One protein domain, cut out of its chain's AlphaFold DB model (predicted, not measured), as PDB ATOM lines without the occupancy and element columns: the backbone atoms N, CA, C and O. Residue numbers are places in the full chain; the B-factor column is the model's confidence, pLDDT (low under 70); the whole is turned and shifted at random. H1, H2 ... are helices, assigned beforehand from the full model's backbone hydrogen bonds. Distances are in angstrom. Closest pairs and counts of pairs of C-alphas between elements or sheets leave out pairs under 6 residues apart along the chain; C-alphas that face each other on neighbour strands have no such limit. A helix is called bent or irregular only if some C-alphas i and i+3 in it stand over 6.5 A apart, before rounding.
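This is residues 162 to 320 of the 399 residues of an uncharacterized protein of Candidatus Kentron sp. TC (UniProt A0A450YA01). Four helices, H1 to H4, stand side by side in an up-and-down bundle, with H2 and H3 between H1 and H4. H5 crosses the first part of H3, H6 packs across H3 and H4, and H7 folds back on H6 alone, away from the bundle. The printed part has 159 residues with seven named helices, H1 to H7 in chain order, and no named strand; its class is all helix. It is compact, with a radius of gyration of the C-alphas of 15.5 A, and spans 42 by 38 by 31 A.

Begin with the bundle, each helix running against the one before it: H1, residues 170 to 189, H2, residues 193 to 209, H3, residues 211 to 232, and H4, residues 236 to 257. H1 and H2 form a hairpin and touch closest at the C-alphas of Phe 180 and Leu 202, 5.9 A apart, at a shallow tilt of 30 degrees. H1 and H4 are apart. H3, the hub, touches five helices; it has a kink of 39 degrees near residue 218. With residues 211 to 217 alone it touches H5, residues 259 to 274, at a steep tilt of 69 degrees, only just short of about perpendicular; the C-alphas of Ala 216 and Gly 271, their closest, are 4.2 A apart. H4 and H5 touch only at the corner, closest at the C-alphas of Leu 256 and Lys 265, 5.5 A apart. Next find H6, residues 284 to 296: the C-alphas of Cys 223 and Phe 290, the closest of H3 and H6, are 5.8 A apart, and those of Trp 250 and Glu 296, the closest of H4 and H6, 5.0 A. H7, residues 300 to 319, forms a hairpin with H6, closest at the C-alphas of Leu 294 and Ala 303, 6.1 A apart. Every O i to N i+4 pair is within hydrogen-bond range in H2, H4 and H6; the counts are 14 of 16 in H1, 16 of 18 in H3, 10 of 12 in H5 and 14 of 16 in H7.

Find C-alpha 170 at (-16.134, 1.817, 28.913); from there H1 runs 29.6 A to C-alpha 189. H3 covers 29.5 A, H4 31.4 A and H7 28.7 A, ending at C-alpha 319, (-40.676, -25.497, 15.077). H3 is only just irregular, with C-alphas 216 and 219 7.0 A apart; H5 is irregular, with C-alphas 260 and 263 8.1 A apart.

The C-alphas of Asn 167 and Gly 235, the two farthest apart, are 45.6 A from each other. The printed part has no cut, and no link is long. Mean pLDDT of the printed part is 77.2; it is under 70 at, among others, residues 162 to 170 and 302 to 320.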
ATOM      1  N   LEU A 162     -11.780   3.108  14.897       61.66
ATOM      2  CA  LEU A 162     -11.803   2.273  16.089       61.66
ATOM      3  C   LEU A 162     -11.276   3.063  17.268       61.66
ATOM      4  O   LEU A 162     -10.086   3.370  17.368       61.66
ATOM      5  N   TRP A 163     -12.184   3.358  18.184       62.03
ATOM      6  CA  TRP A 163     -11.781   3.754  19.517       62.03
ATOM      7  C   TRP A 163     -11.177   2.531  20.215       62.03
ATOM      8  O   TRP A 163     -11.795   1.467  20.231       62.03
ATOM      9  N   ARG A 164      -9.942   2.659  20.719       55.59
ATOM     10  CA  ARG A 164      -9.194   1.551  21.338       55.59
ATOM     11  C   ARG A 164     -10.026   0.881  22.438       55.59
ATOM     12  O   ARG A 164     -10.712   1.572  23.183       55.59
ATOM     13  N   ASP A 165      -9.914  -0.442  22.576       52.25
ATOM     14  CA  ASP A 165     -10.528  -1.219  23.670       52.25
ATOM     15  C   ASP A 165      -9.794  -0.974  25.016       52.25
ATOM     16  O   ASP A 165      -9.486  -1.900  25.765       52.25
ATOM     17  N   ASP A 166      -9.465   0.282  25.326       55.25
ATOM     18  CA  ASP A 166      -8.899   0.663  26.610       55.25
ATOM     19  C   ASP A 166     -10.056   0.820  27.611       55.25
ATOM     20  O   ASP A 166     -10.932   1.670  27.454       55.25
ATOM     21  N   ASN A 167     -10.051   0.015  28.682       51.38
ATOM     22  CA  ASN A 167     -11.112  -0.057  29.709       51.38
ATOM     23  C   ASN A 167     -11.510   1.288  30.359       51.38
ATOM     24  O   ASN A 167     -12.493   1.346  31.097       51.38
ATOM     25  N   LYS A 168     -10.751   2.367  30.135       55.00
ATOM     26  CA  LYS A 168     -11.004   3.696  30.709       55.00
ATOM     27  C   LYS A 168     -12.235   4.385  30.108       55.00
ATOM     28  O   LYS A 168     -12.885   5.147  30.816       55.00
ATOM     29  N   ASP A 169     -12.589   4.070  28.861       62.03
ATOM     30  CA  ASP A 169     -13.701   4.717  28.141       62.03
ATOM     31  C   ASP A 169     -14.996   3.885  28.130       62.03
ATOM     32  O   ASP A 169     -16.025   4.311  27.594       62.03
ATOM     33  N   GLU A 170     -14.984   2.717  28.783       69.88
ATOM     34  CA  GLU A 170     -16.134   1.817  28.913       69.88
ATOM     35  C   GLU A 170     -17.406   2.518  29.443       69.88
ATOM     36  O   GLU A 170     -18.478   2.300  28.871       69.88
ATOM     37  N   PRO A 171     -17.344   3.422  30.448       74.69
ATOM     38  CA  PRO A 171     -18.537   4.124  30.927       74.69
ATOM     39  C   PRO A 171     -19.155   5.066  29.884       74.69
ATOM     40  O   PRO A 171     -20.379   5.189  29.806       74.69
ATOM     41  N   ALA A 172     -18.326   5.735  29.075       72.38
ATOM     42  CA  ALA A 172     -18.796   6.625  28.015       72.38
ATOM     43  C   ALA A 172     -19.411   5.820  26.860       72.38
ATOM     44  O   ALA A 172     -20.484   6.174  26.364       72.38
ATOM     45  N   ARG A 173     -18.785   4.691  26.496       78.19
ATOM     46  CA  ARG A 173     -19.324   3.741  25.513       78.19
ATOM     47  C   ARG A 173     -20.685   3.202  25.947       78.19
ATOM     48  O   ARG A 173     -21.635   3.264  25.170       78.19
ATOM     49  N   ALA A 174     -20.798   2.719  27.185       83.75
ATOM     50  CA  ALA A 174     -22.045   2.188  27.730       83.75
ATOM     51  C   ALA A 174     -23.169   3.236  27.721       83.75
ATOM     52  O   ALA A 174     -24.304   2.923  27.360       83.75
ATOM     53  N   ARG A 175     -22.846   4.496  28.045       83.75
ATOM     54  CA  ARG A 175     -23.813   5.598  27.996       83.75
ATOM     55  C   ARG A 175     -24.321   5.858  26.580       83.75
ATOM     56  O   ARG A 175     -25.525   5.928  26.382       83.75
ATOM     57  N   LEU A 176     -23.430   5.943  25.591       86.00
ATOM     58  CA  LEU A 176     -23.827   6.159  24.195       86.00
ATOM     59  C   LEU A 176     -24.654   4.991  23.633       86.00
ATOM     60  O   LEU A 176     -25.597   5.226  22.880       86.00
ATOM     61  N   VAL A 177     -24.352   3.752  24.037       89.25
ATOM     62  CA  VAL A 177     -25.168   2.568  23.711       89.25
ATOM     63  C   VAL A 177     -26.579   2.697  24.291       89.25
ATOM     64  O   VAL A 177     -27.560   2.534  23.563       89.25
ATOM     65  N   ALA A 178     -26.697   3.046  25.575       89.75
ATOM     66  CA  ALA A 178     -27.990   3.255  26.224       89.75
ATOM     67  C   ALA A 178     -28.782   4.401  25.566       89.75
ATOM     68  O   ALA A 178     -29.975   4.255  25.286       89.75
ATOM     69  N   THR A 179     -28.110   5.509  25.241       93.25
ATOM     70  CA  THR A 179     -28.692   6.630  24.495       93.25
ATOM     71  C   THR A 179     -29.221   6.185  23.136       93.25
ATOM     72  O   THR A 179     -30.357   6.510  22.802       93.25
ATOM     73  N   PHE A 180     -28.457   5.403  22.367       94.62
ATOM     74  CA  PHE A 180     -28.914   4.880  21.078       94.62
ATOM     75  C   PHE A 180     -30.171   4.010  21.231       94.62
ATOM     76  O   PHE A 180     -31.151   4.192  20.506       94.62
ATOM     77  N   GLN A 181     -30.176   3.080  22.190       91.06
ATOM     78  CA  GLN A 181     -31.315   2.187  22.421       91.06
ATOM     79  C   GLN A 181     -32.590   2.959  22.786       91.06
ATOM     80  O   GLN A 181     -33.670   2.620  22.292       91.06
ATOM     81  N   ARG A 182     -32.464   4.008  23.610       92.19
ATOM     82  CA  ARG A 182     -33.575   4.892  23.983       92.19
ATOM     83  C   ARG A 182     -34.045   5.748  22.809       92.19
ATOM     84  O   ARG A 182     -35.233   5.727  22.492       92.19
ATOM     85  N   ALA A 183     -33.117   6.385  22.096       93.44
ATOM     86  CA  ALA A 183     -33.410   7.203  20.922       93.44
ATOM     87  C   ALA A 183     -34.143   6.418  19.826       93.44
ATOM     88  O   ALA A 183     -35.056   6.933  19.185       93.44
ATOM     89  N   ALA A 184     -33.797   5.140  19.660       90.69
ATOM     90  CA  ALA A 184     -34.459   4.255  18.716       90.69
ATOM     91  C   ALA A 184     -35.926   3.969  19.066       90.69
ATOM     92  O   ALA A 184     -36.687   3.542  18.199       90.69
ATOM     93  N   SER A 185     -36.331   4.085  20.330       86.06
ATOM     94  CA  SER A 185     -37.743   4.014  20.723       86.06
ATOM     95  C   SER A 185     -38.431   5.348  20.448       86.06
ATOM     96  O   SER A 185     -39.421   5.358  19.723       86.06
ATOM     97  N   ASP A 186     -37.829   6.457  20.882       88.00
ATOM     98  CA  ASP A 186     -38.388   7.807  20.724       88.00
ATOM     99  C   ASP A 186     -38.667   8.172  19.250       88.00
ATOM    100  O   ASP A 186     -39.747   8.662  18.915       88.00
ATOM    101  N   ILE A 187     -37.731   7.886  18.333       88.12
ATOM    102  CA  ILE A 187     -37.884   8.228  16.905       88.12
ATOM    103  C   ILE A 187     -39.004   7.448  16.204       88.12
ATOM    104  O   ILE A 187     -39.572   7.927  15.223       88.12
ATOM    105  N   ARG A 188     -39.340   6.244  16.690       81.88
ATOM    106  CA  ARG A 188     -40.432   5.441  16.115       81.88
ATOM    107  C   ARG A 188     -41.794   6.022  16.473       81.88
ATOM    108  O   ARG A 188     -42.718   5.906  15.668       81.88
ATOM    109  N   ASP A 189     -41.908   6.644  17.642       81.00
ATOM    110  CA  ASP A 189     -43.161   7.222  18.125       81.00
ATOM    111  C   ASP A 189     -43.452   8.583  17.486       81.00
ATOM    112  O   ASP A 189     -44.590   8.849  17.103       81.00
ATOM    113  N   THR A 190     -42.423   9.414  17.297       77.50
ATOM    114  CA  THR A 190     -42.546  10.743  16.677       77.50
ATOM    115  C   THR A 190     -41.494  10.941  15.581       77.50
ATOM    116  O   THR A 190     -40.413  11.469  15.865       77.50
ATOM    117  N   PRO A 191     -41.772  10.510  14.335       78.25
ATOM    118  CA  PRO A 191     -40.810  10.603  13.250       78.25
ATOM    119  C   PRO A 191     -40.644  12.050  12.786       78.25
ATOM    120  O   PRO A 191     -41.605  12.728  12.432       78.25
ATOM    121  N   ASP A 192     -39.400  12.510  12.794       87.62
ATOM    122  CA  ASP A 192     -38.993  13.864  12.440       87.62
ATOM    123  C   ASP A 192     -37.621  13.795  11.765       87.62
ATOM    124  O   ASP A 192     -36.771  13.002  12.178       87.62
ATOM    125  N   HIS A 193     -37.408  14.589  10.715       88.88
ATOM    126  CA  HIS A 193     -36.207  14.466   9.884       88.88
ATOM    127  C   HIS A 193     -34.945  14.870  10.642       88.88
ATOM    128  O   HIS A 193     -33.958  14.140  10.624       88.88
ATOM    129  N   GLU A 194     -34.994  15.982  11.374       90.62
ATOM    130  CA  GLU A 194     -33.854  16.442  12.170       90.62
ATOM    131  C   GLU A 194     -33.523  15.433  13.274       90.62
ATOM    132  O   GLU A 194     -32.382  15.019  13.434       90.62
ATOM    133  N   ARG A 195     -34.522  14.913  13.990       92.88
ATOM    134  CA  ARG A 195     -34.281  13.824  14.951       92.88
ATOM    135  C   ARG A 195     -33.750  12.551  14.297       92.88
ATOM    136  O   ARG A 195     -32.928  11.866  14.902       92.88
ATOM    137  N   PHE A 196     -34.176  12.230  13.078       93.12
ATOM    138  CA  PHE A 196     -33.630  11.096  12.341       93.12
ATOM    139  C   PHE A 196     -32.146  11.299  12.006       93.12
ATOM    140  O   PHE A 196     -31.355  10.380  12.210       93.12
ATOM    141  N   ARG A 197     -31.732  12.505  11.599       91.88
ATOM    142  CA  ARG A 197     -30.311  12.839  11.394       91.88
ATOM    143  C   ARG A 197     -29.497  12.692  12.677       91.88
ATOM    144  O   ARG A 197     -28.416  12.102  12.647       91.88
ATOM    145  N   LEU A 198     -30.023  13.127  13.823       94.06
ATOM    146  CA  LEU A 198     -29.360  12.909  15.112       94.06
ATOM    147  C   LEU A 198     -29.227  11.416  15.424       94.06
ATOM    148  O   LEU A 198     -28.185  10.956  15.893       94.06
ATOM    149  N   PHE A 199     -30.279  10.650  15.144       95.38
ATOM    150  CA  PHE A 199     -30.287   9.210  15.335       95.38
ATOM    151  C   PHE A 199     -29.274   8.496  14.422       95.38
ATOM    152  O   PHE A 199     -28.578   7.589  14.883       95.38
ATOM    153  N   LEU A 200     -29.092   8.959  13.179       93.62
ATOM    154  CA  LEU A 200     -28.020   8.502  12.288       93.62
ATOM    155  C   LEU A 200     -26.630   8.804  12.853       93.62
ATOM    156  O   LEU A 200     -25.752   7.943  12.815       93.62
ATOM    157  N   LEU A 201     -26.414   9.988  13.426       92.62
ATOM    158  CA  LEU A 201     -25.144  10.313  14.080       92.62
ATOM    159  C   LEU A 201     -24.883   9.398  15.292       92.62
ATOM    160  O   LEU A 201     -23.759   8.932  15.481       92.62
ATOM    161  N   LEU A 202     -25.912   9.058  16.078       93.88
ATOM    162  CA  LEU A 202     -25.786   8.081  17.169       93.88
ATOM    163  C   LEU A 202     -25.449   6.683  16.636       93.88
ATOM    164  O   LEU A 202     -24.601   5.997  17.208       93.88
ATOM    165  N   PHE A 203     -26.048   6.270  15.518       92.62
ATOM    166  CA  PHE A 203     -25.683   5.029  14.837       92.62
ATOM    167  C   PHE A 203     -24.216   5.042  14.374       92.62
ATOM    168  O   PHE A 203     -23.476   4.102  14.666       92.62
ATOM    169  N   ARG A 204     -23.746   6.133  13.755       88.12
ATOM    170  CA  ARG A 204     -22.328   6.329  13.386       88.12
ATOM    171  C   ARG A 204     -21.399   6.271  14.599       88.12
ATOM    172  O   ARG A 204     -20.299   5.729  14.497       88.12
ATOM    173  N   ALA A 205     -21.842   6.736  15.766       87.12
ATOM    174  CA  ALA A 205     -21.097   6.555  17.011       87.12
ATOM    175  C   ALA A 205     -21.010   5.079  17.418       87.12
ATOM    176  O   ALA A 205     -19.927   4.612  17.763       87.12
ATOM    177  N   MET A 206     -22.107   4.319  17.325       88.19
ATOM    178  CA  MET A 206     -22.092   2.877  17.616       88.19
ATOM    179  C   MET A 206     -21.134   2.131  16.700       88.19
ATOM    180  O   MET A 206     -20.391   1.270  17.164       88.19
ATOM    181  N   LEU A 207     -21.108   2.503  15.422       83.19
ATOM    182  CA  LEU A 207     -20.183   1.942  14.452       83.19
ATOM    183  C   LEU A 207     -18.729   2.138  14.904       83.19
ATOM    184  O   LEU A 207     -17.988   1.165  14.992       83.19
ATOM    185  N   LYS A 208     -18.331   3.356  15.284       82.31
ATOM    186  CA  LYS A 208     -16.946   3.641  15.702       82.31
ATOM    187  C   LYS A 208     -16.557   3.056  17.064       82.31
ATOM    188  O   LYS A 208     -15.411   2.663  17.268       82.31
ATOM    189  N   LEU A 209     -17.494   3.040  18.010       78.75
ATOM    190  CA  LEU A 209     -17.207   2.739  19.417       78.75
ATOM    191  C   LEU A 209     -17.473   1.280  19.791       78.75
ATOM    192  O   LEU A 209     -16.830   0.746  20.689       78.75
ATOM    193  N   ALA A 210     -18.448   0.640  19.149       83.38
ATOM    194  CA  ALA A 210     -18.913  -0.692  19.508       83.38
ATOM    195  C   ALA A 210     -19.350  -1.478  18.256       83.38
ATOM    196  O   ALA A 210     -20.518  -1.853  18.149       83.38
ATOM    197  N   PRO A 211     -18.439  -1.782  17.311       84.25
ATOM    198  CA  PRO A 211     -18.798  -2.400  16.031       84.25
ATOM    199  C   PRO A 211     -19.546  -3.734  16.178       84.25
ATOM    200  O   PRO A 211     -20.476  -3.994  15.419       84.25
ATOM    201  N   GLU A 212     -19.220  -4.559  17.184       86.88
ATOM    202  CA  GLU A 212     -19.980  -5.796  17.453       86.88
ATOM    203  C   GLU A 212     -21.440  -5.502  17.847       86.88
ATOM    204  O   GLU A 212     -22.353  -6.157  17.347       86.88
ATOM    205  N   PHE A 213     -21.673  -4.503  18.707       87.81
ATOM    206  CA  PHE A 213     -23.020  -4.046  19.065       87.81
ATOM    207  C   PHE A 213     -23.721  -3.402  17.866       87.81
ATOM    208  O   PHE A 213     -24.912  -3.625  17.653       87.81
ATOM    209  N   ALA A 214     -22.989  -2.638  17.055       89.12
ATOM    210  CA  ALA A 214     -23.538  -1.996  15.876       89.12
ATOM    211  C   ALA A 214     -24.091  -3.025  14.883       89.12
ATOM    212  O   ALA A 214     -25.213  -2.867  14.413       89.12
ATOM    213  N   GLY A 215     -23.355  -4.111  14.627       88.06
ATOM    214  CA  GLY A 215     -23.830  -5.205  13.780       88.06
ATOM    215  C   GLY A 215     -24.948  -6.028  14.423       88.06
ATOM    216  O   GLY A 215     -25.905  -6.397  13.749       88.06
ATOM    217  N   ALA A 216     -24.852  -6.308  15.726       87.06
ATOM    218  CA  ALA A 216     -25.829  -7.137  16.429       87.06
ATOM    219  C   ALA A 216     -27.180  -6.424  16.630       87.06
ATOM    220  O   ALA A 216     -28.238  -6.986  16.361       87.06
ATOM    221  N   GLU A 217     -27.165  -5.188  17.118       89.31
ATOM    222  CA  GLU A 217     -28.370  -4.493  17.568       89.31
ATOM    223  C   GLU A 217     -28.647  -3.221  16.778       89.31
ATOM    224  O   GLU A 217     -29.783  -3.027  16.336       89.31
ATOM    225  N   ALA A 218     -27.644  -2.362  16.585       91.69
ATOM    226  CA  ALA A 218     -27.891  -1.022  16.058       91.69
ATOM    227  C   ALA A 218     -28.362  -1.040  14.599       91.69
ATOM    228  O   ALA A 218     -29.354  -0.394  14.274       91.69
ATOM    229  N   PHE A 219     -27.720  -1.829  13.738       91.38
ATOM    230  CA  PHE A 219     -28.063  -1.931  12.322       91.38
ATOM    231  C   PHE A 219     -29.468  -2.526  12.094       91.38
ATOM    232  O   PHE A 219     -30.289  -1.871  11.444       91.38
ATOM    233  N   PRO A 220     -29.850  -3.671  12.706       89.94
ATOM    234  CA  PRO A 220     -31.238  -4.133  12.651       89.94
ATOM    235  C   PRO A 220     -32.234  -3.116  13.222       89.94
ATOM    236  O   PRO A 220     -33.346  -2.975  12.720       89.94
ATOM    237  N   LYS A 221     -31.867  -2.387  14.283       92.12
ATOM    238  CA  LYS A 221     -32.724  -1.349  14.868       92.12
ATOM    239  C   LYS A 221     -32.947  -0.179  13.907       92.12
ATOM    240  O   LYS A 221     -34.089   0.254  13.794       92.12
ATOM    241  N   MET A 222     -31.908   0.274  13.204       93.19
ATOM    242  CA  MET A 222     -32.019   1.277  12.141       93.19
ATOM    243  C   MET A 222     -32.990   0.815  11.055       93.19
ATOM    244  O   MET A 222     -33.933   1.536  10.748       93.19
ATOM    245  N   CYS A 223     -32.847  -0.421  10.568       91.00
ATOM    246  CA  CYS A 223     -33.744  -0.978   9.551       91.00
ATOM    247  C   CYS A 223     -35.211  -0.988  10.021       91.00
ATOM    248  O   CYS A 223     -36.096  -0.551   9.293       91.00
ATOM    249  N   ARG A 224     -35.481  -1.388  11.277       90.38
ATOM    250  CA  ARG A 224     -36.840  -1.329  11.862       90.38
ATOM    251  C   ARG A 224     -37.370   0.100  11.980       90.38
ATOM    252  O   ARG A 224     -38.575   0.316  11.860       90.38
ATOM    253  N   VAL A 225     -36.507   1.067  12.293       91.19
ATOM    254  CA  VAL A 225     -36.880   2.487  12.382       91.19
ATOM    255  C   VAL A 225     -37.273   2.996  11.001       91.19
ATOM    256  O   VAL A 225     -38.377   3.510  10.865       91.19
ATOM    257  N   VAL A 226     -36.438   2.776   9.983       89.75
ATOM    258  CA  VAL A 226     -36.722   3.170   8.596       89.75
ATOM    259  C   VAL A 226     -38.022   2.525   8.119       89.75
ATOM    260  O   VAL A 226     -38.919   3.241   7.698       89.75
ATOM    261  N   GLU A 227     -38.201   1.219   8.323       89.25
ATOM    262  CA  GLU A 227     -39.445   0.511   7.988       89.25
ATOM    263  C   GLU A 227     -40.675   1.138   8.665       89.25
ATOM    264  O   GLU A 227     -41.715   1.348   8.042       89.25
ATOM    265  N   THR A 228     -40.567   1.448   9.960       87.81
ATOM    266  CA  THR A 228     -41.662   2.064  10.722       87.81
ATOM    267  C   THR A 228     -42.005   3.442  10.167       87.81
ATOM    268  O   THR A 228     -43.183   3.785  10.054       87.81
ATOM    269  N   ILE A 229     -40.991   4.228   9.814       84.50
ATOM    270  CA  ILE A 229     -41.162   5.572   9.272       84.50
ATOM    271  C   ILE A 229     -41.758   5.505   7.870       84.50
ATOM    272  O   ILE A 229     -42.747   6.189   7.634       84.50
ATOM    273  N   SER A 230     -41.260   4.639   6.987       81.75
ATOM    274  CA  SER A 230     -41.801   4.452   5.634       81.75
ATOM    275  C   SER A 230     -43.277   4.041   5.634       81.75
ATOM    276  O   SER A 230     -44.015   4.372   4.713       81.75
ATOM    277  N   LYS A 231     -43.741   3.359   6.689       82.19
ATOM    278  CA  LYS A 231     -45.161   3.004   6.869       82.19
ATOM    279  C   LYS A 231     -46.019   4.134   7.434       82.19
ATOM    280  O   LYS A 231     -47.217   4.171   7.165       82.19
ATOM    281  N   ARG A 232     -45.451   4.995   8.284       78.38
ATOM    282  CA  ARG A 232     -46.194   6.021   9.047       78.38
ATOM    283  C   ARG A 232     -46.141   7.405   8.406       78.38
ATOM    284  O   ARG A 232     -47.111   8.150   8.499       78.38
ATOM    285  N   ALA A 233     -45.016   7.763   7.801       75.69
ATOM    286  CA  ALA A 233     -44.799   9.032   7.130       75.69
ATOM    287  C   ALA A 233     -45.080   8.879   5.630       75.69
ATOM    288  O   ALA A 233     -44.592   7.950   4.996       75.69
ATOM    289  N   THR A 234     -45.845   9.800   5.046       72.19
ATOM    290  CA  THR A 234     -46.147   9.797   3.605       72.19
ATOM    291  C   THR A 234     -45.405  10.911   2.873       72.19
ATOM    292  O   THR A 234     -45.265  12.019   3.395       72.19
ATOM    293  N   GLY A 235     -44.997  10.651   1.630       74.06
ATOM    294  CA  GLY A 235     -44.369  11.642   0.753       74.06
ATOM    295  C   GLY A 235     -42.926  11.969   1.148       74.06
ATOM    296  O   GLY A 235     -42.188  11.102   1.608       74.06
ATOM    297  N   LYS A 236     -42.541  13.244   1.009       79.75
ATOM    298  CA  LYS A 236     -41.140  13.712   1.054       79.75
ATOM    299  C   LYS A 236     -40.342  13.297   2.297       79.75
ATOM    300  O   LYS A 236     -39.132  13.141   2.209       79.75
ATOM    301  N   LEU A 237     -40.989  13.142   3.457       78.69
ATOM    302  CA  LEU A 237     -40.298  12.752   4.693       78.69
ATOM    303  C   LEU A 237     -39.784  11.307   4.632       78.69
ATOM    304  O   LEU A 237     -38.659  11.053   5.055       78.69
ATOM    305  N   SER A 238     -40.585  10.383   4.090       79.25
ATOM    306  CA  SER A 238     -40.155   8.993   3.890       79.25
ATOM    307  C   SER A 238     -38.975   8.939   2.922       79.25
ATOM    308  O   SER A 238     -37.977   8.284   3.216       79.25
ATOM    309  N   ASP A 239     -39.055   9.695   1.822       80.25
ATOM    310  CA  ASP A 239     -38.009   9.734   0.795       80.25
ATOM    311  C   ASP A 239     -36.677  10.255   1.356       80.25
ATOM    312  O   ASP A 239     -35.639   9.630   1.152       80.25
ATOM    313  N   HIS A 240     -36.690  11.360   2.114       82.75
ATOM    314  CA  HIS A 240     -35.470  11.903   2.722       82.75
ATOM    315  C   HIS A 240     -34.840  10.942   3.734       82.75
ATOM    316  O   HIS A 240     -33.625  10.790   3.764       82.75
ATOM    317  N   ILE A 241     -35.654  10.282   4.557       85.44
ATOM    318  CA  ILE A 241     -35.169   9.358   5.588       85.44
ATOM    319  C   ILE A 241     -34.569   8.102   4.960       85.44
ATOM    320  O   ILE A 241     -33.502   7.654   5.380       85.44
ATOM    321  N   GLN A 242     -35.217   7.559   3.927       80.31
ATOM    322  CA  GLN A 242     -34.671   6.443   3.165       80.31
ATOM    323  C   GLN A 242     -33.375   6.843   2.451       80.31
ATOM    324  O   GLN A 242     -32.407   6.089   2.485       80.31
ATOM    325  N   HIS A 243     -33.326   8.040   1.864       79.69
ATOM    326  CA  HIS A 243     -32.130   8.552   1.203       79.69
ATOM    327  C   HIS A 243     -30.955   8.719   2.176       79.69
ATOM    328  O   HIS A 243     -29.880   8.178   1.926       79.69
ATOM    329  N   ASP A 244     -31.164   9.392   3.311       82.88
ATOM    330  CA  ASP A 244     -30.126   9.598   4.327       82.88
ATOM    331  C   ASP A 244     -29.640   8.254   4.913       82.88
ATOM    332  O   ASP A 244     -28.451   8.077   5.199       82.88
ATOM    333  N   TRP A 245     -30.542   7.276   5.061       88.31
ATOM    334  CA  TRP A 245     -30.190   5.929   5.511       88.31
ATOM    335  C   TRP A 245     -29.330   5.168   4.500       88.31
ATOM    336  O   TRP A 245     -28.275   4.649   4.872       88.31
ATOM    337  N   LEU A 246     -29.750   5.109   3.234       81.62
ATOM    338  CA  LEU A 246     -28.995   4.410   2.191       81.62
ATOM    339  C   LEU A 246     -27.648   5.094   1.932       81.62
ATOM    340  O   LEU A 246     -26.638   4.405   1.823       81.62
ATOM    341  N   GLY A 247     -27.597   6.429   1.958       75.12
ATOM    342  CA  GLY A 247     -26.339   7.178   1.906       75.12
ATOM    343  C   GLY A 247     -25.396   6.810   3.055       75.12
ATOM    344  O   GLY A 247     -24.212   6.566   2.835       75.12
ATOM    345  N   THR A 248     -25.926   6.660   4.275       80.94
ATOM    346  CA  THR A 248     -25.142   6.190   5.431       80.94
ATOM    347  C   THR A 248     -24.648   4.750   5.245       80.94
ATOM    348  O   THR A 248     -23.517   4.440   5.622       80.94
ATOM    349  N   CYS A 249     -25.465   3.862   4.668       75.81
ATOM    350  CA  CYS A 249     -25.062   2.485   4.360       75.81
ATOM    351  C   CYS A 249     -23.936   2.453   3.327       75.81
ATOM    352  O   CYS A 249     -22.944   1.761   3.531       75.81
ATOM    353  N   TRP A 250     -24.040   3.253   2.271       76.56
ATOM    354  CA  TRP A 250     -22.997   3.368   1.259       76.56
ATOM    355  C   TRP A 250     -21.680   3.903   1.838       76.56
ATOM    356  O   TRP A 250     -20.627   3.291   1.651       76.56
ATOM    357  N   GLU A 251     -21.725   4.991   2.623       69.50
ATOM    358  CA  GLU A 251     -20.541   5.522   3.322       69.50
ATOM    359  C   GLU A 251     -19.884   4.456   4.203       69.50
ATOM    360  O   GLU A 251     -18.658   4.333   4.257       69.50
ATOM    361  N   LEU A 252     -20.709   3.674   4.900       73.12
ATOM    362  CA  LEU A 252     -20.232   2.583   5.728       73.12
ATOM    363  C   LEU A 252     -19.606   1.470   4.886       73.12
ATOM    364  O   LEU A 252     -18.569   0.943   5.280       73.12
ATOM    365  N   GLY A 253     -20.192   1.142   3.734       67.75
ATOM    366  CA  GLY A 253     -19.653   0.190   2.766       67.75
ATOM    367  C   GLY A 253     -18.265   0.578   2.265       67.75
ATOM    368  O   GLY A 253     -17.367  -0.262   2.240       67.75
ATOM    369  N   LEU A 254     -18.052   1.859   1.950       67.62
ATOM    370  CA  LEU A 254     -16.728   2.373   1.586       67.62
ATOM    371  C   LEU A 254     -15.707   2.148   2.705       67.62
ATOM    372  O   LEU A 254     -14.638   1.599   2.460       67.62
ATOM    373  N   LEU A 255     -16.057   2.517   3.941       65.31
ATOM    374  CA  LEU A 255     -15.182   2.322   5.104       65.31
ATOM    375  C   LEU A 255     -14.903   0.843   5.384       65.31
ATOM    376  O   LEU A 255     -13.835   0.482   5.862       65.31
ATOM    377  N   LEU A 256     -15.883  -0.016   5.127       66.94
ATOM    378  CA  LEU A 256     -15.830  -1.447   5.387       66.94
ATOM    379  C   LEU A 256     -14.981  -2.225   4.393       66.94
ATOM    380  O   LEU A 256     -14.424  -3.266   4.745       66.94
ATOM    381  N   ASN A 257     -14.952  -1.766   3.149       67.81
ATOM    382  CA  ASN A 257     -14.197  -2.399   2.078       67.81
ATOM    383  C   ASN A 257     -12.766  -1.863   1.970       67.81
ATOM    384  O   ASN A 257     -11.988  -2.396   1.186       67.81
ATOM    385  N   ASP A 258     -12.406  -0.887   2.802       70.25
ATOM    386  CA  ASP A 258     -11.026  -0.484   3.030       70.25
ATOM    387  C   ASP A 258     -10.267  -1.557   3.838       70.25
ATOM    388  O   ASP A 258     -10.674  -1.956   4.940       70.25
ATOM    389  N   GLU A 259      -9.144  -2.035   3.295       73.94
ATOM    390  CA  GLU A 259      -8.287  -3.033   3.939       73.94
ATOM    391  C   GLU A 259      -7.718  -2.533   5.273       73.94
ATOM    392  O   GLU A 259      -7.582  -3.324   6.215       73.94
ATOM    393  N   GLU A 260      -7.495  -1.220   5.416       68.62
ATOM    394  CA  GLU A 260      -7.057  -0.597   6.671       68.62
ATOM    395  C   GLU A 260      -8.076  -0.797   7.806       68.62
ATOM    396  O   GLU A 260      -7.761  -0.682   8.997       68.62
ATOM    397  N   HIS A 261      -9.326  -1.120   7.470       71.88
ATOM    398  CA  HIS A 261     -10.425  -1.290   8.410       71.88
ATOM    399  C   HIS A 261     -10.967  -2.729   8.461       71.88
ATOM    400  O   HIS A 261     -11.966  -2.991   9.136       71.88
ATOM    401  N   ALA A 262     -10.257  -3.717   7.907       79.12
ATOM    402  CA  ALA A 262     -10.693  -5.120   7.870       79.12
ATOM    403  C   ALA A 262     -11.058  -5.721   9.251       79.12
ATOM    404  O   ALA A 262     -12.034  -6.464   9.393       79.12
ATOM    405  N   HIS A 263     -10.330  -5.370  10.314       79.44
ATOM    406  CA  HIS A 263     -10.671  -5.763  11.690       79.44
ATOM    407  C   HIS A 263     -12.010  -5.194  12.201       79.44
ATOM    408  O   HIS A 263     -12.739  -5.881  12.923       79.44
ATOM    409  N   TRP A 264     -12.363  -3.968  11.805       79.50
ATOM    410  CA  TRP A 264     -13.638  -3.327  12.113       79.50
ATOM    411  C   TRP A 264     -14.766  -4.103  11.432       79.50
ATOM    412  O   TRP A 264     -15.716  -4.528  12.097       79.50
ATOM    413  N   LYS A 265     -14.583  -4.411  10.139       81.25
ATOM    414  CA  LYS A 265     -15.480  -5.268   9.347       81.25
ATOM    415  C   LYS A 265     -15.706  -6.611  10.023       81.25
ATOM    416  O   LYS A 265     -16.849  -7.021  10.212       81.25
ATOM    417  N   ALA A 266     -14.640  -7.278  10.460       84.81
ATOM    418  CA  ALA A 266     -14.748  -8.563  11.142       84.81
ATOM    419  C   ALA A 266     -15.589  -8.482  12.432       84.81
ATOM    420  O   ALA A 266     -16.436  -9.349  12.659       84.81
ATOM    421  N   ARG A 267     -15.407  -7.438  13.258       85.50
ATOM    422  CA  ARG A 267     -16.197  -7.220  14.487       85.50
ATOM    423  C   ARG A 267     -17.667  -6.942  14.177       85.50
ATOM    424  O   ARG A 267     -18.538  -7.585  14.763       85.50
ATOM    425  N   PHE A 268     -17.946  -6.046  13.233       86.56
ATOM    426  CA  PHE A 268     -19.310  -5.751  12.795       86.56
ATOM    427  C   PHE A 268     -20.020  -7.009  12.281       86.56
ATOM    428  O   PHE A 268     -21.088  -7.377  12.774       86.56
ATOM    429  N   MET A 269     -19.370  -7.752  11.382       84.38
ATOM    430  CA  MET A 269     -19.913  -8.992  10.818       84.38
ATOM    431  C   MET A 269     -20.106 -10.086  11.871       84.38
ATOM    432  O   MET A 269     -21.081 -10.839  11.821       84.38
ATOM    433  N   LYS A 270     -19.208 -10.184  12.854       85.75
ATOM    434  CA  LYS A 270     -19.361 -11.091  13.998       85.75
ATOM    435  C   LYS A 270     -20.603 -10.747  14.823       85.75
ATOM    436  O   LYS A 270     -21.312 -11.664  15.230       85.75
ATOM    437  N   GLY A 271     -20.880  -9.460  15.037       84.81
ATOM    438  CA  GLY A 271     -22.118  -8.985  15.653       84.81
ATOM    439  C   GLY A 271     -23.355  -9.388  14.851       84.81
ATOM    440  O   GLY A 271     -24.249 -10.048  15.380       84.81
ATOM    441  N   LEU A 272     -23.353  -9.086  13.551       83.31
ATOM    442  CA  LEU A 272     -24.460  -9.376  12.636       83.31
ATOM    443  C   LEU A 272     -24.831 -10.872  12.607       83.31
ATOM    444  O   LEU A 272     -26.003 -11.235  12.626       83.31
ATOM    445  N   ARG A 273     -23.831 -11.764  12.645       77.12
ATOM    446  CA  ARG A 273     -24.021 -13.232  12.653       77.12
ATOM    447  C   ARG A 273     -24.559 -13.799  13.975       77.12
ATOM    448  O   ARG A 273     -25.022 -14.944  13.999       77.12
ATOM    449  N   ARG A 274     -24.441 -13.054  15.080       69.94
ATOM    450  CA  ARG A 274     -24.842 -13.491  16.431       69.94
ATOM    451  C   ARG A 274     -26.321 -13.258  16.732       69.94
ATOM    452  O   ARG A 274     -26.817 -13.829  17.698       69.94
ATOM    453  N   GLN A 275     -27.021 -12.458  15.934       65.25
ATOM    454  CA  GLN A 275     -28.404 -12.075  16.203       65.25
ATOM    455  C   GLN A 275     -29.436 -12.878  15.414       65.25
ATOM    456  O   GLN A 275     -29.193 -13.347  14.302       65.25
ATOM    457  N   SER A 276     -30.613 -13.025  16.022       59.81
ATOM    458  CA  SER A 276     -31.781 -13.664  15.423       59.81
ATOM    459  C   SER A 276     -32.747 -12.583  14.946       59.81
ATOM    460  O   SER A 276     -33.809 -12.386  15.522       59.81
ATOM    461  N   ILE A 277     -32.403 -11.918  13.841       68.00
ATOM    462  CA  ILE A 277     -33.352 -11.095  13.065       68.00
ATOM    463  C   ILE A 277     -34.453 -11.941  12.400       68.00
ATOM    464  O   ILE A 277     -35.252 -11.428  11.632       68.00
ATOM    465  N   GLY A 278     -34.483 -13.254  12.636       67.81
ATOM    466  CA  GLY A 278     -35.303 -14.174  11.865       67.81
ATOM    467  C   GLY A 278     -36.815 -14.008  12.056       67.81
ATOM    468  O   GLY A 278     -37.553 -14.366  11.146       67.81
ATOM    469  N   GLU A 279     -37.288 -13.428  13.168       70.50
ATOM    470  CA  GLU A 279     -38.690 -12.991  13.275       70.50
ATOM    471  C   GLU A 279     -38.952 -11.761  12.393       70.50
ATOM    472  O   GLU A 279     -39.945 -11.726  11.670       70.50
ATOM    473  N   ASP A 280     -38.038 -10.784  12.369       77.00
ATOM    474  CA  ASP A 280     -38.180  -9.594  11.525       77.00
ATOM    475  C   ASP A 280     -38.090  -9.917  10.030       77.00
ATOM    476  O   ASP A 280     -38.792  -9.300   9.238       77.00
ATOM    477  N   LEU A 281     -37.310 -10.928   9.635       71.44
ATOM    478  CA  LEU A 281     -37.231 -11.393   8.244       71.44
ATOM    479  C   LEU A 281     -38.527 -12.033   7.725       71.44
ATOM    480  O   LEU A 281     -38.633 -12.317   6.541       71.44
ATOM    481  N   THR A 282     -39.524 -12.267   8.581       75.75
ATOM    482  CA  THR A 282     -40.874 -12.643   8.119       75.75
ATOM    483  C   THR A 282     -41.716 -11.438   7.694       75.75
ATOM    484  O   THR A 282     -42.824 -11.612   7.186       75.75
ATOM    485  N   ARG A 283     -41.206 -10.214   7.887       81.00
ATOM    486  CA  ARG A 283     -41.854  -8.952   7.524       81.00
ATOM    487  C   ARG A 283     -41.250  -8.464   6.197       81.00
ATOM    488  O   ARG A 283     -40.092  -8.047   6.205       81.00
ATOM    489  N   PRO A 284     -42.006  -8.463   5.082       82.06
ATOM    490  CA  PRO A 284     -41.453  -8.184   3.753       82.06
ATOM    491  C   PRO A 284     -40.725  -6.840   3.644       82.06
ATOM    492  O   PRO A 284     -39.619  -6.787   3.121       82.06
ATOM    493  N   ASP A 285     -41.299  -5.774   4.213       82.06
ATOM    494  CA  ASP A 285     -40.712  -4.429   4.129       82.06
ATOM    495  C   ASP A 285     -39.403  -4.316   4.928       82.06
ATOM    496  O   ASP A 285     -38.476  -3.619   4.526       82.06
ATOM    497  N   PHE A 286     -39.301  -5.020   6.064       87.00
ATOM    498  CA  PHE A 286     -38.052  -5.086   6.823       87.00
ATOM    499  C   PHE A 286     -36.991  -5.868   6.056       87.00
ATOM    500  O   PHE A 286     -35.847  -5.431   5.997       87.00
ATOM    501  N   GLU A 287     -37.355  -7.029   5.504       82.88
ATOM    502  CA  GLU A 287     -36.444  -7.862   4.721       82.88
ATOM    503  C   GLU A 287     -35.880  -7.085   3.529       82.88
ATOM    504  O   GLU A 287     -34.674  -7.129   3.296       82.88
ATOM    505  N   GLU A 288     -36.733  -6.346   2.816       82.94
ATOM    506  CA  GLU A 288     -36.336  -5.473   1.713       82.94
ATOM    507  C   GLU A 288     -35.362  -4.392   2.175       82.94
ATOM    508  O   GLU A 288     -34.228  -4.375   1.709       82.94
ATOM    509  N   ILE A 289     -35.734  -3.575   3.166       84.31
ATOM    510  CA  ILE A 289     -34.853  -2.520   3.687       84.31
ATOM    511  C   ILE A 289     -33.524  -3.101   4.164       84.31
ATOM    512  O   ILE A 289     -32.465  -2.558   3.862       84.31
ATOM    513  N   PHE A 290     -33.555  -4.201   4.913       85.44
ATOM    514  CA  PHE A 290     -32.358  -4.823   5.459       85.44
ATOM    515  C   PHE A 290     -31.446  -5.372   4.355       85.44
ATOM    516  O   PHE A 290     -30.234  -5.166   4.415       85.44
ATOM    517  N   ARG A 291     -32.009  -6.042   3.341       84.19
ATOM    518  CA  ARG A 291     -31.263  -6.540   2.179       84.19
ATOM    519  C   ARG A 291     -30.650  -5.385   1.398       84.19
ATOM    520  O   ARG A 291     -29.441  -5.396   1.201       84.19
ATOM    521  N   ASP A 292     -31.450  -4.397   1.021       80.50
ATOM    522  CA  ASP A 292     -31.001  -3.251   0.231       80.50
ATOM    523  C   ASP A 292     -29.892  -2.486   0.978       80.50
ATOM    524  O   ASP A 292     -28.873  -2.121   0.400       80.50
ATOM    525  N   SER A 293     -30.009  -2.348   2.304       84.56
ATOM    526  CA  SER A 293     -28.958  -1.748   3.141       84.56
ATOM    527  C   SER A 293     -27.652  -2.553   3.135       84.56
ATOM    528  O   SER A 293     -26.567  -1.972   3.152       84.56
ATOM    529  N   LEU A 294     -27.729  -3.890   3.153       83.94
ATOM    530  CA  LEU A 294     -26.543  -4.749   3.053       83.94
ATOM    531  C   LEU A 294     -25.909  -4.683   1.660       83.94
ATOM    532  O   LEU A 294     -24.683  -4.677   1.559       83.94
ATOM    533  N   GLU A 295     -26.724  -4.626   0.608       80.81
ATOM    534  CA  GLU A 295     -26.258  -4.466  -0.771       80.81
ATOM    535  C   GLU A 295     -25.530  -3.129  -0.954       80.81
ATOM    536  O   GLU A 295     -24.408  -3.127  -1.459       80.81
ATOM    537  N   GLU A 296     -26.078  -2.022  -0.442       82.19
ATOM    538  CA  GLU A 296     -25.411  -0.708  -0.466       82.19
ATOM    539  C   GLU A 296     -24.090  -0.685   0.319       82.19
ATOM    540  O   GLU A 296     -23.153   0.024  -0.045       82.19
ATOM    541  N   MET A 297     -23.959  -1.501   1.369       77.00
ATOM    542  CA  MET A 297     -22.682  -1.682   2.072       77.00
ATOM    543  C   MET A 297     -21.664  -2.552   1.306       77.00
ATOM    544  O   MET A 297     -20.530  -2.717   1.764       77.00
ATOM    545  N   GLY A 298     -22.036  -3.138   0.166       76.12
ATOM    546  CA  GLY A 298     -21.188  -4.058  -0.594       76.12
ATOM    547  C   GLY A 298     -21.108  -5.463   0.012       76.12
ATOM    548  O   GLY A 298     -20.083  -6.131  -0.107       76.12
ATOM    549  N   PHE A 299     -22.164  -5.905   0.697       76.88
ATOM    550  CA  PHE A 299     -22.301  -7.258   1.245       76.88
ATOM    551  C   PHE A 299     -23.332  -8.089   0.476       76.88
ATOM    552  O   PHE A 299     -24.079  -8.839   1.090       76.88
ATOM    553  N   ASP A 300     -23.431  -7.969  -0.840       67.38
ATOM    554  CA  ASP A 300     -24.461  -8.652  -1.632       67.38
ATOM    555  C   ASP A 300     -24.397 -10.194  -1.517       67.38
ATOM    556  O   ASP A 300     -25.412 -10.853  -1.267       67.38
ATOM    557  N   GLU A 301     -23.208 -10.797  -1.606       70.69
ATOM    558  CA  GLU A 301     -23.021 -12.239  -1.406       70.69
ATOM    559  C   GLU A 301     -23.253 -12.666   0.052       70.69
ATOM    560  O   GLU A 301     -23.889 -13.690   0.327       70.69
ATOM    561  N   GLU A 302     -22.776 -11.879   1.013       67.06
ATOM    562  CA  GLU A 302     -22.985 -12.113   2.442       67.06
ATOM    563  C   GLU A 302     -24.452 -11.950   2.852       67.06
ATOM    564  O   GLU A 302     -24.942 -12.747   3.651       67.06
ATOM    565  N   ALA A 303     -25.181 -10.989   2.286       60.12
ATOM    566  CA  ALA A 303     -26.612 -10.786   2.489       60.12
ATOM    567  C   ALA A 303     -27.381 -12.026   2.042       60.12
ATOM    568  O   ALA A 303     -28.176 -12.577   2.807       60.12
ATOM    569  N   ARG A 304     -27.045 -12.557   0.857       63.44
ATOM    570  CA  ARG A 304     -27.592 -13.822   0.345       63.44
ATOM    571  C   ARG A 304     -27.275 -15.024   1.235       63.44
ATOM    572  O   ARG A 304     -28.016 -15.999   1.195       63.44
ATOM    573  N   ARG A 305     -26.215 -14.986   2.050       67.94
ATOM    574  CA  ARG A 305     -25.883 -16.045   3.027       67.94
ATOM    575  C   ARG A 305     -26.567 -15.839   4.383       67.94
ATOM    576  O   ARG A 305     -26.999 -16.813   4.999       67.94
ATOM    577  N   ILE A 306     -26.667 -14.599   4.855       64.12
ATOM    578  CA  ILE A 306     -27.222 -14.237   6.168       64.12
ATOM    579  C   ILE A 306     -28.747 -14.381   6.174       64.12
ATOM    580  O   ILE A 306     -29.293 -14.961   7.117       64.12
ATOM    581  N   LEU A 307     -29.429 -13.926   5.116       62.97
ATOM    582  CA  LEU A 307     -30.893 -13.939   5.020       62.97
ATOM    583  C   LEU A 307     -31.478 -15.369   5.123       62.97
ATOM    584  O   LEU A 307     -32.330 -15.596   5.988       62.97
ATOM    585  N   PRO A 308     -30.988 -16.390   4.384       57.72
ATOM    586  CA  PRO A 308     -31.512 -17.754   4.496       57.72
ATOM    587  C   PRO A 308     -31.149 -18.448   5.815       57.72
ATOM    588  O   PRO A 308     -31.943 -19.235   6.328       57.72
ATOM    589  N   GLN A 309     -29.972 -18.176   6.394       58.12
ATOM    590  CA  GLN A 309     -29.554 -18.776   7.670       58.12
ATOM    591  C   GLN A 309     -30.364 -18.238   8.854       58.12
ATOM    592  O   GLN A 309     -30.723 -19.004   9.752       58.12
ATOM    593  N   ALA A 310     -30.689 -16.945   8.852       52.28
ATOM    594  CA  ALA A 310     -31.552 -16.335   9.856       52.28
ATOM    595  C   ALA A 310     -33.008 -16.826   9.731       52.28
ATOM    596  O   ALA A 310     -33.617 -17.167  10.748       52.28
ATOM    597  N   LEU A 311     -33.526 -16.983   8.505       47.19
ATOM    598  CA  LEU A 311     -34.826 -17.619   8.242       47.19
ATOM    599  C   LEU A 311     -34.850 -19.104   8.651       47.19
ATOM    600  O   LEU A 311     -35.831 -19.575   9.224       47.19
ATOM    601  N   GLY A 312     -33.763 -19.845   8.414       47.88
ATOM    602  CA  GLY A 312     -33.611 -21.240   8.837       47.88
ATOM    603  C   GLY A 312     -33.583 -21.396  10.360       47.88
ATOM    604  O   GLY A 312     -34.280 -22.251  10.903       47.88
ATOM    605  N   ARG A 313     -32.846 -20.530  11.071       48.78
ATOM    606  CA  ARG A 313     -32.797 -20.508  12.544       48.78
ATOM    607  C   ARG A 313     -34.130 -20.093  13.174       48.78
ATOM    608  O   ARG A 313     -34.536 -20.723  14.145       48.78
ATOM    609  N   ALA A 314     -34.843 -19.117  12.607       45.19
ATOM    610  CA  ALA A 314     -36.185 -18.753  13.073       45.19
ATOM    611  C   ALA A 314     -37.228 -19.839  12.792       45.19
ATOM    612  O   ALA A 314     -38.067 -20.107  13.647       45.19
ATOM    613  N   ARG A 315     -37.149 -20.533  11.646       43.25
ATOM    614  CA  ARG A 315     -37.990 -21.711  11.380       43.25
ATOM    615  C   ARG A 315     -37.719 -22.837  12.377       43.25
ATOM    616  O   ARG A 315     -38.676 -23.434  12.849       43.25
ATOM    617  N   PHE A 316     -36.466 -23.088  12.763       38.59
ATOM    618  CA  PHE A 316     -36.140 -24.068  13.808       38.59
ATOM    619  C   PHE A 316     -36.588 -23.632  15.214       38.59
ATOM    620  O   PHE A 316     -37.113 -24.459  15.954       38.59
ATOM    621  N   ALA A 317     -36.462 -22.349  15.570       41.78
ATOM    622  CA  ALA A 317     -36.947 -21.816  16.849       41.78
ATOM    623  C   ALA A 317     -38.489 -21.834  16.952       41.78
ATOM    624  O   ALA A 317     -39.040 -22.148  18.011       41.78
ATOM    625  N   ASN A 318     -39.185 -21.587  15.838       39.06
ATOM    626  CA  ASN A 318     -40.645 -21.679  15.745       39.06
ATOM    627  C   ASN A 318     -41.150 -23.124  15.588       39.06
ATOM    628  O   ASN A 318     -42.260 -23.423  16.011       39.06
ATOM    629  N   LEU A 319     -40.338 -24.064  15.088       34.56
ATOM    630  CA  LEU A 319     -40.676 -25.497  15.077       34.56
ATOM    631  C   LEU A 319     -40.707 -26.114  16.487       34.56
ATOM    632  O   LEU A 319     -41.415 -27.097  16.700       34.56
ATOM    633  N   THR A 320     -40.018 -25.524  17.469       38.25
ATOM    634  CA  THR A 320     -40.154 -25.891  18.893       38.25
ATOM    635  C   THR A 320     -41.391 -25.307  19.579       38.25
ATOM    636  O   THR A 320     -41.706 -25.705  20.700       38.25
TER     637      THR A 320